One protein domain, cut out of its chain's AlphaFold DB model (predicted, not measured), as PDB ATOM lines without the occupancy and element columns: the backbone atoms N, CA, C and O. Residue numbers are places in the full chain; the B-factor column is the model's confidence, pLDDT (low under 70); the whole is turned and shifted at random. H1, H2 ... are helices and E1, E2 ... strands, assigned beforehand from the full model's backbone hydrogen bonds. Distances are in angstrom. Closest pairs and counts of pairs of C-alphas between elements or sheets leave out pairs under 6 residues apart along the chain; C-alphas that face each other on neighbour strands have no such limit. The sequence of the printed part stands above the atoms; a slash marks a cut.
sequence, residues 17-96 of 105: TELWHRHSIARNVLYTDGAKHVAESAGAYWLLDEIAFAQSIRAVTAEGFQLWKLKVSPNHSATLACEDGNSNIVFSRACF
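What this domain is: This is residues 17 to 96 of the 105 residues of an uncharacterized protein of Prosthecobacter fusiformis (UniProt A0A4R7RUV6). Look first for a small sheet of three strands, E1, E2 and E3, with helix H2 slantwise over one face and the other face bare. H1 makes a corner with H2 on the side away from the sheet, beside a folded-back opening stretch, residues 17 to 32, while the short H3 only grazes the sheet. The printed part has 80 residues, with three named helices and then three named strands along the chain, in the order H1 H2 H3 E1 E2 E3. The sheet runs E1, E2, E3, all antiparallel, and the class is mixed, helices and strands. The whole is compact, with a radius of gyration of the C-alphas of 13.0 A and spans of 33 by 31 by 21 A.

How they stand to each other: Start with the sheet, a meander, each strand the antiparallel neighbour of the one before: E1, residues 67 to 72, E2, residues 78 to 83, and E3, residues 89 to 95. E1 and E2 form a hairpin at 163 degrees; look for N 69 and O 81, 2.8 A apart and within hydrogen-bond range. E2 and E3 form a second hairpin at 165 degrees, with N 80 and O 93 within hydrogen-bond range at 2.9 A. H2, residues 45 to 54, is on the sheet at a height over the sheet of 10.0 A. It lies over E2 and runs slantwise to the strands, at 44 degrees to E2 on the local plane. H3, residues 58 to 61, only grazes the sheet with its residues 59 to 61; the closest C-alphas of H3 and E3, Val 60 and Val 90, are 6.2 A apart. H1, residues 33 to 42, is not on the sheet. H1 and H2 only just touch, with 3 pairs of C-alphas within 8 A, and touch only at the corner by their link; their closest C-alphas, Ala 39 and Tyr 45, are 4.7 A apart. Their tilt is steep at 59 degrees, opposite ways. In H1 and H2 every O i to N i+4 pair is within hydrogen-bond range; H3 is too short for such a pair.

Where its parts are: Find C-alpha 33 at (11.074, -40.794, -33.810); from there H1 runs 14.0 A to residue 42. H2 spans 14.4 A, from Tyr 45 to Ala 54, and H3 5.1 A. E1 begins at C-alpha 67, (27.065, -44.336, -26.027), and spans 16.3 A; E2 and E3 span 16.1 A each, E3 ending at C-alpha 95, (28.927, -27.858, -22.872).

The domain as a whole: The two C-alphas farthest apart, those of Glu 18 and Asn 75, are 38.3 A apart. The printed part has no cut, and its five links between named elements are tight. Residues 21 to 22 pair briefly with residues 30 to 31, antiparallel. Mean pLDDT of the printed part is 86.0, and residue 96 alone is under 70.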
ATOM      1  N   THR A  17      11.099 -47.339 -34.269       85.62
ATOM      2  CA  THR A  17      11.014 -46.187 -35.171       85.62
ATOM      3  C   THR A  17      10.327 -46.630 -36.451       85.62
ATOM      4  O   THR A  17      10.690 -47.655 -37.027       85.62
ATOM      5  N   GLU A  18       9.337 -45.865 -36.889       83.44
ATOM      6  CA  GLU A  18       8.677 -46.083 -38.179       83.44
ATOM      7  C   GLU A  18       9.284 -45.157 -39.233       83.44
ATOM      8  O   GLU A  18       9.397 -45.518 -40.405       83.44
ATOM      9  N   LEU A  19       9.749 -43.981 -38.798       87.00
ATOM     10  CA  LEU A  19      10.388 -42.992 -39.648       87.00
ATOM     11  C   LEU A  19      11.799 -42.681 -39.157       87.00
ATOM     12  O   LEU A  19      12.042 -42.375 -37.991       87.00
ATOM     13  N   TRP A  20      12.739 -42.717 -40.097       88.62
ATOM     14  CA  TRP A  20      14.095 -42.241 -39.880       88.62
ATOM     15  C   TRP A  20      14.176 -40.774 -40.280       88.62
ATOM     16  O   TRP A  20      14.003 -40.415 -41.448       88.62
ATOM     17  N   HIS A  21      14.468 -39.921 -39.307       88.44
ATOM     18  CA  HIS A  21      14.652 -38.494 -39.524       88.44
ATOM     19  C   HIS A  21      16.102 -38.223 -39.869       88.44
ATOM     20  O   HIS A  21      17.022 -38.805 -39.298       88.44
ATOM     21  N   ARG A  22      16.314 -37.328 -40.827       89.69
ATOM     22  CA  ARG A  22      17.649 -36.979 -41.298       89.69
ATOM     23  C   ARG A  22      18.069 -35.657 -40.696       89.69
ATOM     24  O   ARG A  22      17.296 -34.700 -40.681       89.69
ATOM     25  N   HIS A  23      19.300 -35.600 -40.213       89.12
ATOM     26  CA  HIS A  23      19.852 -34.361 -39.697       89.12
ATOM     27  C   HIS A  23      20.000 -33.334 -40.830       89.12
ATOM     28  O   HIS A  23      20.461 -33.669 -41.922       89.12
ATOM     29  N   SER A  24      19.607 -32.080 -40.583       83.38
ATOM     30  CA  SER A  24      19.517 -31.046 -41.626       83.38
ATOM     31  C   SER A  24      20.872 -30.725 -42.265       83.38
ATOM     32  O   SER A  24      20.964 -30.619 -43.486       83.38
ATOM     33  N   ILE A  25      21.920 -30.615 -41.440       83.56
ATOM     34  CA  ILE A  25      23.297 -30.314 -41.869       83.56
ATOM     35  C   ILE A  25      24.074 -31.605 -42.178       83.56
ATOM     36  O   ILE A  25      24.461 -31.848 -43.319       83.56
ATOM     37  N   ALA A  26      24.263 -32.476 -41.183       85.06
ATOM     38  CA  ALA A  26      24.942 -33.761 -41.344       85.06
ATOM     39  C   ALA A  26      24.011 -34.833 -41.941       85.06
ATOM     40  O   ALA A  26      23.518 -35.717 -41.251       85.06
ATOM     41  N   ARG A  27      23.740 -34.764 -43.247       83.12
ATOM     42  CA  ARG A  27      22.745 -35.618 -43.934       83.12
ATOM     43  C   ARG A  27      23.011 -37.130 -43.853       83.12
ATOM     44  O   ARG A  27      22.114 -37.914 -44.169       83.12
ATOM     45  N   ASN A  28      24.216 -37.534 -43.470       83.50
ATOM     46  CA  ASN A  28      24.612 -38.914 -43.189       83.50
ATOM     47  C   ASN A  28      24.140 -39.415 -41.812       83.50
ATOM     48  O   ASN A  28      24.129 -40.621 -41.588       83.50
ATOM     49  N   VAL A  29      23.724 -38.520 -40.916       85.75
ATOM     50  CA  VAL A  29      23.208 -38.855 -39.588       85.75
ATOM     51  C   VAL A  29      21.691 -39.006 -39.652       85.75
ATOM     52  O   VAL A  29      20.963 -38.101 -40.078       85.75
ATOM     53  N   LEU A  30      21.224 -40.176 -39.222       89.81
ATOM     54  CA  LEU A  30      19.815 -40.514 -39.076       89.81
ATOM     55  C   LEU A  30      19.485 -40.693 -37.595       89.81
ATOM     56  O   LEU A  30      20.314 -41.173 -36.825       89.81
ATOM     57  N   TYR A  31      18.272 -40.323 -37.208       88.69
ATOM     58  CA  TYR A  31      17.773 -40.487 -35.848       88.69
ATOM     59  C   TYR A  31      16.308 -40.920 -35.850       88.69
ATOM     60  O   TYR A  31      15.588 -40.762 -36.837       88.69
ATOM     61  N   THR A  32      15.889 -41.516 -34.739       92.06
ATOM     62  CA  THR A  32      14.574 -42.140 -34.584       92.06
ATOM     63  C   THR A  32      13.501 -41.140 -34.165       92.06
ATOM     64  O   THR A  32      13.797 -40.028 -33.713       92.06
ATOM     65  N   ASP A  33      12.241 -41.559 -34.258       89.19
ATOM     66  CA  ASP A  33      11.074 -40.794 -33.810       89.19
ATOM     67  C   ASP A  33      11.196 -40.346 -32.342       89.19
ATOM     68  O   ASP A  33      10.937 -39.186 -32.015       89.19
ATOM     69  N   GLY A  34      11.680 -41.227 -31.460       87.12
ATOM     70  CA  GLY A  34      11.904 -40.897 -30.049       87.12
ATOM     71  C   GLY A  34      12.975 -39.821 -29.849       87.12
ATOM     72  O   GLY A  34      12.780 -38.886 -29.072       87.12
ATOM     73  N   ALA A  35      14.082 -39.893 -30.595       87.75
ATOM     74  CA  ALA A  35      15.129 -38.870 -30.545       87.75
ATOM     75  C   ALA A  35      14.621 -37.512 -31.054       87.75
ATOM     76  O   ALA A  35      14.904 -36.478 -30.444       87.75
ATOM     77  N   LYS A  36      13.810 -37.515 -32.121       89.12
ATOM     78  CA  LYS A  36      13.132 -36.310 -32.613       89.12
ATOM     79  C   LYS A  36      12.216 -35.713 -31.550       89.12
ATOM     80  O   LYS A  36      12.304 -34.521 -31.269       89.12
ATOM     81  N   HIS A  37      11.379 -36.538 -30.924       88.00
ATOM     82  CA  HIS A  37      10.441 -36.090 -29.900       88.00
ATOM     83  C   HIS A  37      11.150 -35.439 -28.705       88.00
ATOM     84  O   HIS A  37      10.705 -34.398 -28.215       88.00
ATOM     85  N   VAL A  38      12.274 -36.013 -28.263       86.38
ATOM     86  CA  VAL A  38      13.123 -35.418 -27.220       86.38
ATOM     87  C   VAL A  38      13.688 -34.074 -27.681       86.38
ATOM     88  O   VAL A  38      13.599 -33.093 -26.943       86.38
ATOM     89  N   ALA A  39      14.230 -33.996 -28.900       88.06
ATOM     90  CA  ALA A  39      14.787 -32.758 -29.439       88.06
ATOM     91  C   ALA A  39      13.739 -31.634 -29.551       88.06
ATOM     92  O   ALA A  39      14.025 -30.499 -29.166       88.06
ATOM     93  N   GLU A  40      12.524 -31.950 -30.005       87.56
ATOM     94  CA  GLU A  40      11.416 -30.996 -30.137       87.56
ATOM     95  C   GLU A  40      10.865 -30.552 -28.782       87.56
ATOM     96  O   GLU A  40      10.717 -29.354 -28.534       87.56
ATOM     97  N   SER A  41      10.592 -31.502 -27.888       84.88
ATOM     98  CA  SER A  41       9.921 -31.222 -26.614       84.88
ATOM     99  C   SER A  41      10.848 -30.552 -25.597       84.88
ATOM    100  O   SER A  41      10.418 -29.650 -24.875       84.88
ATOM    101  N   ALA A  42      12.124 -30.958 -25.562       82.50
ATOM    102  CA  ALA A  42      13.131 -30.428 -24.637       82.50
ATOM    103  C   ALA A  42      14.037 -29.346 -25.251       82.50
ATOM    104  O   ALA A  42      14.940 -28.853 -24.576       82.50
ATOM    105  N   GLY A  43      13.841 -28.976 -26.524       83.56
ATOM    106  CA  GLY A  43      14.719 -28.022 -27.214       83.56
ATOM    107  C   GLY A  43      16.161 -28.526 -27.357       83.56
ATOM    108  O   GLY A  43      17.104 -27.735 -27.376       83.56
ATOM    109  N   ALA A  44      16.342 -29.845 -27.430       85.94
ATOM    110  CA  ALA A  44      17.639 -30.516 -27.420       85.94
ATOM    111  C   ALA A  44      18.184 -30.811 -28.832       85.94
ATOM    112  O   ALA A  44      19.043 -31.672 -28.986       85.94
ATOM    113  N   TYR A  45      17.731 -30.094 -29.866       86.81
ATOM    114  CA  TYR A  45      18.286 -30.220 -31.224       86.81
ATOM    115  C   TYR A  45      19.797 -29.994 -31.270       86.81
ATOM    116  O   TYR A  45      20.499 -30.706 -31.981       86.81
ATOM    117  N   TRP A  46      20.305 -29.099 -30.421       87.50
ATOM    118  CA  TRP A  46      21.742 -28.882 -30.300       87.50
ATOM    119  C   TRP A  46      22.497 -30.155 -29.909       87.50
ATOM    120  O   TRP A  46      23.636 -30.325 -30.316       87.50
ATOM    121  N   LEU A  47      21.896 -31.064 -29.131       87.81
ATOM    122  CA  LEU A  47      22.551 -32.312 -28.747       87.81
ATOM    123  C   LEU A  47      22.730 -33.223 -29.966       87.81
ATOM    124  O   LEU A  47      23.774 -33.853 -30.108       87.81
ATOM    125  N   LEU A  48      21.738 -33.252 -30.862       88.75
ATOM    126  CA  LEU A  48      21.846 -33.960 -32.136       88.75
ATOM    127  C   LEU A  48      22.921 -33.327 -33.027       88.75
ATOM    128  O   LEU A  48      23.709 -34.070 -33.609       88.75
ATOM    129  N   ASP A  49      23.001 -31.990 -33.068       89.00
ATOM    130  CA  ASP A  49      24.060 -31.277 -33.796       89.00
ATOM    131  C   ASP A  49      25.451 -31.666 -33.268       89.00
ATOM    132  O   ASP A  49      26.352 -31.970 -34.047       89.00
ATOM    133  N   GLU A  50      25.635 -31.712 -31.944       88.81
ATOM    134  CA  GLU A  50      26.919 -32.069 -31.329       88.81
ATOM    135  C   GLU A  50      27.350 -33.500 -31.648       88.81
ATOM    136  O   GLU A  50      28.500 -33.734 -32.030       88.81
ATOM    137  N   ILE A  51      26.426 -34.458 -31.533       88.38
ATOM    138  CA  ILE A  51      26.685 -35.861 -31.879       88.38
ATOM    139  C   ILE A  51      27.024 -35.977 -33.367       88.38
ATOM    140  O   ILE A  51      27.952 -36.695 -33.743       88.38
ATOM    141  N   ALA A  52      26.302 -35.246 -34.216       89.75
ATOM    142  CA  ALA A  52      26.528 -35.239 -35.648       89.75
ATOM    143  C   ALA A  52      27.897 -34.653 -36.023       89.75
ATOM    144  O   ALA A  52      28.615 -35.243 -36.829       89.75
ATOM    145  N   PHE A  53      28.300 -33.536 -35.416       89.00
ATOM    146  CA  PHE A  53      29.620 -32.949 -35.647       89.00
ATOM    147  C   PHE A  53      30.748 -33.816 -35.097       89.00
ATOM    148  O   PHE A  53      31.813 -33.885 -35.713       89.00
ATOM    149  N   ALA A  54      30.523 -34.539 -34.001       88.38
ATOM    150  CA  ALA A  54      31.505 -35.483 -33.487       88.38
ATOM    151  C   ALA A  54      31.782 -36.654 -34.444       88.38
ATOM    152  O   ALA A  54      32.883 -37.199 -34.410       88.38
ATOM    153  N   GLN A  55      30.868 -36.973 -35.373       87.19
ATOM    154  CA  GLN A  55      31.137 -37.936 -36.453       87.19
ATOM    155  C   GLN A  55      32.196 -37.449 -37.461       87.19
ATOM    156  O   GLN A  55      32.576 -38.188 -38.360       87.19
ATOM    157  N   SER A  56      32.703 -36.219 -37.351       87.00
ATOM    158  CA  SER A  56      33.900 -35.802 -38.098       87.00
ATOM    159  C   SER A  56      35.209 -36.266 -37.441       87.00
ATOM    160  O   SER A  56      36.268 -36.222 -38.066       87.00
ATOM    161  N   ILE A  57      35.156 -36.730 -36.189       88.31
ATOM    162  CA  ILE A  57      36.323 -37.152 -35.417       88.31
ATOM    163  C   ILE A  57      36.559 -38.644 -35.651       88.31
ATOM    164  O   ILE A  57      35.695 -39.487 -35.397       88.31
ATOM    165  N   ARG A  58      37.772 -38.991 -36.095       87.00
ATOM    166  CA  ARG A  58      38.134 -40.379 -36.414       87.00
ATOM    167  C   ARG A  58      38.044 -41.318 -35.208       87.00
ATOM    168  O   ARG A  58      37.628 -42.453 -35.374       87.00
ATOM    169  N   ALA A  59      38.393 -40.842 -34.013       86.69
ATOM    170  CA  ALA A  59      38.292 -41.630 -32.783       86.69
ATOM    171  C   ALA A  59      36.842 -42.006 -32.438       86.69
ATOM    172  O   ALA A  59      36.604 -43.083 -31.923       86.69
ATOM    173  N   VAL A  60      35.875 -41.142 -32.761       86.31
ATOM    174  CA  VAL A  60      34.449 -41.413 -32.533       86.31
ATOM    175  C   VAL A  60      33.917 -42.352 -33.613       86.31
ATOM    176  O   VAL A  60      33.321 -43.375 -33.311       86.31
ATOM    177  N   THR A  61      34.181 -42.045 -34.885       87.81
ATOM    178  CA  THR A  61      33.704 -42.855 -36.026       87.81
ATOM    179  C   THR A  61      34.344 -44.232 -36.149       87.81
ATOM    180  O   THR A  61      33.778 -45.095 -36.816       87.81
ATOM    181  N   ALA A  62      35.512 -44.446 -35.541       88.06
ATOM    182  CA  ALA A  62      36.131 -45.764 -35.457       88.06
ATOM    183  C   ALA A  62      35.338 -46.724 -34.555       88.06
ATOM    184  O   ALA A  62      35.430 -47.935 -34.750       88.06
ATOM    185  N   GLU A  63      34.544 -46.200 -33.617       87.25
ATOM    186  CA  GLU A  63      33.725 -47.015 -32.728       87.25
ATOM    187  C   GLU A  63      32.440 -47.470 -33.421       87.25
ATOM    188  O   GLU A  63      31.612 -46.658 -33.842       87.25
ATOM    189  N   GLY A  64      32.250 -48.792 -33.499       82.81
ATOM    190  CA  GLY A  64      31.041 -49.397 -34.068       82.81
ATOM    191  C   GLY A  64      29.788 -49.183 -33.212       82.81
ATOM    192  O   GLY A  64      28.673 -49.245 -33.728       82.81
ATOM    193  N   PHE A  65      29.961 -48.904 -31.918       86.31
ATOM    194  CA  PHE A  65      28.894 -48.546 -30.993       86.31
ATOM    195  C   PHE A  65      29.316 -47.338 -30.158       86.31
ATOM    196  O   PHE A  65      30.408 -47.307 -29.602       86.31
ATOM    197  N   GLN A  66      28.437 -46.343 -30.072       86.12
ATOM    198  CA  GLN A  66      28.709 -45.084 -29.388       86.12
ATOM    199  C   GLN A  66      27.598 -44.797 -28.383       86.12
ATOM    200  O   GLN A  66      26.432 -44.633 -28.752       86.12
ATOM    201  N   LEU A  67      27.965 -44.692 -27.111       88.50
ATOM    202  CA  LEU A  67      27.065 -44.336 -26.027       88.50
ATOM    203  C   LEU A  67      27.318 -42.893 -25.591       88.50
ATOM    204  O   LEU A  67      28.326 -42.582 -24.961       88.50
ATOM    205  N   TRP A  68      26.369 -42.012 -25.896       88.44
ATOM    206  CA  TRP A  68      26.453 -40.592 -25.567       88.44
ATOM    207  C   TRP A  68      25.768 -40.291 -24.233       88.44
ATOM    208  O   TRP A  68      24.567 -40.511 -24.075       88.44
ATOM    209  N   LYS A  69      26.522 -39.755 -23.270       87.69
ATOM    210  CA  LYS A  69      26.026 -39.361 -21.947       87.69
ATOM    211  C   LYS A  69      26.206 -37.866 -21.740       87.69
ATOM    212  O   LYS A  69      27.325 -37.358 -21.748       87.69
ATOM    213  N   LEU A  70      25.099 -37.167 -21.505       87.94
ATOM    214  CA  LEU A  70      25.098 -35.767 -21.093       87.94
ATOM    215  C   LEU A  70      24.890 -35.691 -19.577       87.94
ATOM    216  O   LEU A  70      23.805 -35.989 -19.082       87.94
ATOM    217  N   LYS A  71      25.923 -35.287 -18.838       86.38
ATOM    218  CA  LYS A  71      25.858 -35.083 -17.388       86.38
ATOM    219  C   LYS A  71      25.767 -33.596 -17.083       86.38
ATOM    220  O   LYS A  71      26.687 -32.855 -17.410       86.38
ATOM    221  N   VAL A  72      24.686 -33.168 -16.438       84.81
ATOM    222  CA  VAL A  72      24.515 -31.783 -15.983       84.81
ATOM    223  C   VAL A  72      24.935 -31.689 -14.518       84.81
ATOM    224  O   VAL A  72      24.454 -32.434 -13.667       84.81
ATOM    225  N   SER A  73      25.866 -30.793 -14.231       83.12
ATOM    226  CA  SER A  73      26.359 -30.497 -12.892       83.12
ATOM    227  C   SER A  73      25.444 -29.493 -12.175       83.12
ATOM    228  O   SER A  73      24.765 -28.697 -12.831       83.12
ATOM    229  N   PRO A  74      25.457 -29.448 -10.828       81.62
ATOM    230  CA  PRO A  74      24.631 -28.515 -10.052       81.62
ATOM    231  C   PRO A  74      24.884 -27.033 -10.364       81.62
ATOM    232  O   PRO A  74      23.998 -26.207 -10.189       81.62
ATOM    233  N   ASN A  75      26.077 -26.692 -10.856       82.69
ATOM    234  CA  ASN A  75      26.443 -25.342 -11.296       82.69
ATOM    235  C   ASN A  75      25.937 -24.997 -12.714       82.69
ATOM    236  O   ASN A  75      26.440 -24.056 -13.321       82.69
ATOM    237  N   HIS A  76      25.003 -25.779 -13.264       76.81
ATOM    238  CA  HIS A  76      24.474 -25.652 -14.626       76.81
ATOM    239  C   HIS A  76      25.497 -25.841 -15.760       76.81
ATOM    240  O   HIS A  76      25.164 -25.620 -16.923       76.81
ATOM    241  N   SER A  77      26.715 -26.302 -15.464       80.12
ATOM    242  CA  SER A  77      27.617 -26.802 -16.506       80.12
ATOM    243  C   SER A  77      27.195 -28.205 -16.933       80.12
ATOM    244  O   SER A  77      26.725 -28.985 -16.108       80.12
ATOM    245  N   ALA A  78      27.358 -28.550 -18.207       85.56
ATOM    246  CA  ALA A  78      27.127 -29.901 -18.689       85.56
ATOM    247  C   ALA A  78      28.402 -30.484 -19.298       85.56
ATOM    248  O   ALA A  78      29.223 -29.768 -19.863       85.56
ATOM    249  N   THR A  79      28.560 -31.799 -19.216       88.38
ATOM    250  CA  THR A  79      29.626 -32.533 -19.897       88.38
ATOM    251  C   THR A  79      28.988 -33.593 -20.770       88.38
ATOM    252  O   THR A  79      28.234 -34.432 -20.276       88.38
ATOM    253  N   LEU A  80      29.278 -33.535 -22.065       89.88
ATOM    254  CA  LEU A  80      28.898 -34.549 -23.033       89.88
ATOM    255  C   LEU A  80      30.084 -35.491 -23.231       89.88
ATOM    256  O   LEU A  80      31.156 -35.049 -23.645       89.88
ATOM    257  N   ALA A  81      29.889 -36.770 -22.940       89.12
ATOM    258  CA  ALA A  81      30.877 -37.816 -23.162       89.12
ATOM    259  C   ALA A  81      30.335 -38.863 -24.140       89.12
ATOM    260  O   ALA A  81      29.153 -39.195 -24.095       89.12
ATOM    261  N   CYS A  82      31.205 -39.375 -25.003       89.25
ATOM    262  CA  CYS A  82      30.967 -40.548 -25.830       89.25
ATOM    263  C   CYS A  82      31.793 -41.704 -25.277       89.25
ATOM    264  O   CYS A  82      33.000 -41.556 -25.067       89.25
ATOM    265  N   GLU A  83      31.148 -42.845 -25.082       88.38
ATOM    266  CA  GLU A  83      31.766 -44.095 -24.656       88.38
ATOM    267  C   GLU A  83      31.620 -45.174 -25.737       88.38
ATOM    268  O   GLU A  83      30.656 -45.154 -26.500       88.38
ATOM    269  N   ASP A  84      32.542 -46.134 -25.768       84.94
ATOM    270  CA  ASP A  84      32.549 -47.285 -26.693       84.94
ATOM    271  C   ASP A  84      31.606 -48.438 -26.271       84.94
ATOM    272  O   ASP A  84      31.504 -49.466 -26.937       84.94
ATOM    273  N   GLY A  85      30.920 -48.292 -25.131       78.44
ATOM    274  CA  GLY A  85      30.091 -49.339 -24.523       78.44
ATOM    275  C   GLY A  85      30.835 -50.263 -23.550       78.44
ATOM    276  O   GLY A  85      30.182 -50.965 -22.781       78.44
ATOM    277  N   ASN A  86      32.168 -50.192 -23.487       83.75
ATOM    278  CA  ASN A  86      33.019 -50.898 -22.523       83.75
ATOM    279  C   ASN A  86      33.554 -49.966 -21.425       83.75
ATOM    280  O   ASN A  86      34.563 -50.249 -20.782       83.75
ATOM    281  N   SER A  87      32.847 -48.860 -21.169       77.81
ATOM    282  CA  SER A  87      33.234 -47.799 -20.228       77.81
ATOM    283  C   SER A  87      34.497 -47.016 -20.612       77.81
ATOM    284  O   SER A  87      34.990 -46.246 -19.783       77.81
ATOM    285  N   ASN A  88      35.009 -47.138 -21.844       85.69
ATOM    286  CA  ASN A  88      36.091 -46.273 -22.308       85.69
ATOM    287  C   ASN A  88      35.508 -45.004 -22.920       85.69
ATOM    288  O   ASN A  88      34.678 -45.057 -23.826       85.69
ATOM    289  N   ILE A  89      35.959 -43.849 -22.435       87.31
ATOM    290  CA  ILE A  89      35.544 -42.550 -22.966       87.31
ATOM    291  C   ILE A  89      36.410 -42.227 -24.183       87.31
ATOM    292  O   ILE A  89      37.606 -41.972 -24.048       87.31
ATOM    293  N   VAL A  90      35.793 -42.191 -25.361       88.19
ATOM    294  CA  VAL A  90      36.461 -41.879 -26.637       88.19
ATOM    295  C   VAL A  90      36.400 -40.394 -26.980       88.19
ATOM    296  O   VAL A  90      37.228 -39.877 -27.729       88.19
ATOM    297  N   PHE A  91      35.434 -39.677 -26.406       88.50
ATOM    298  CA  PHE A  91      35.291 -38.236 -26.567       88.50
ATOM    299  C   PHE A  91      34.647 -37.627 -25.324       88.50
ATOM    300  O   PHE A  91      33.719 -38.195 -24.757       88.50
ATOM    301  N   SER A  92      35.115 -36.456 -24.907       88.88
ATOM    302  CA  SER A  92      34.508 -35.698 -23.816       88.88
ATOM    303  C   SER A  92      34.602 -34.213 -24.108       88.88
ATOM    304  O   SER A  92      35.633 -33.722 -24.570       88.88
ATOM    305  N   ARG A  93      33.516 -33.495 -23.842       85.69
ATOM    306  CA  ARG A  93      33.433 -32.063 -24.086       85.69
ATOM    307  C   ARG A  93      32.536 -31.378 -23.069       85.69
ATOM    308  O   ARG A  93      31.400 -31.788 -22.836       85.69
ATOM    309  N   ALA A  94      33.039 -30.287 -22.500       83.62
ATOM    310  CA  ALA A  94      32.234 -29.384 -21.693       83.62
ATOM    311  C   ALA A  94      31.262 -28.608 -22.597       83.62
ATOM    312  O   ALA A  94      31.655 -28.026 -23.610       83.62
ATOM    313  N   CYS A  95      29.987 -28.608 -22.227       74.88
ATOM    314  CA  CYS A  95      28.927 -27.858 -22.872       74.88
ATOM    315  C   CYS A  95      28.305 -26.888 -21.864       74.88
ATOM    316  O   CYS A  95      27.935 -27.254 -20.752       74.88
ATOM    317  N   PHE A  96      28.162 -25.632 -22.279       62.94
ATOM    318  CA  PHE A  96      27.532 -24.583 -21.476       62.94
ATOM    319  C   PHE A  96      26.048 -24.390 -21.818       62.94
ATOM    320  O   PHE A  96      25.413 -23.470 -21.310       62.94
TER     321      PHE A  96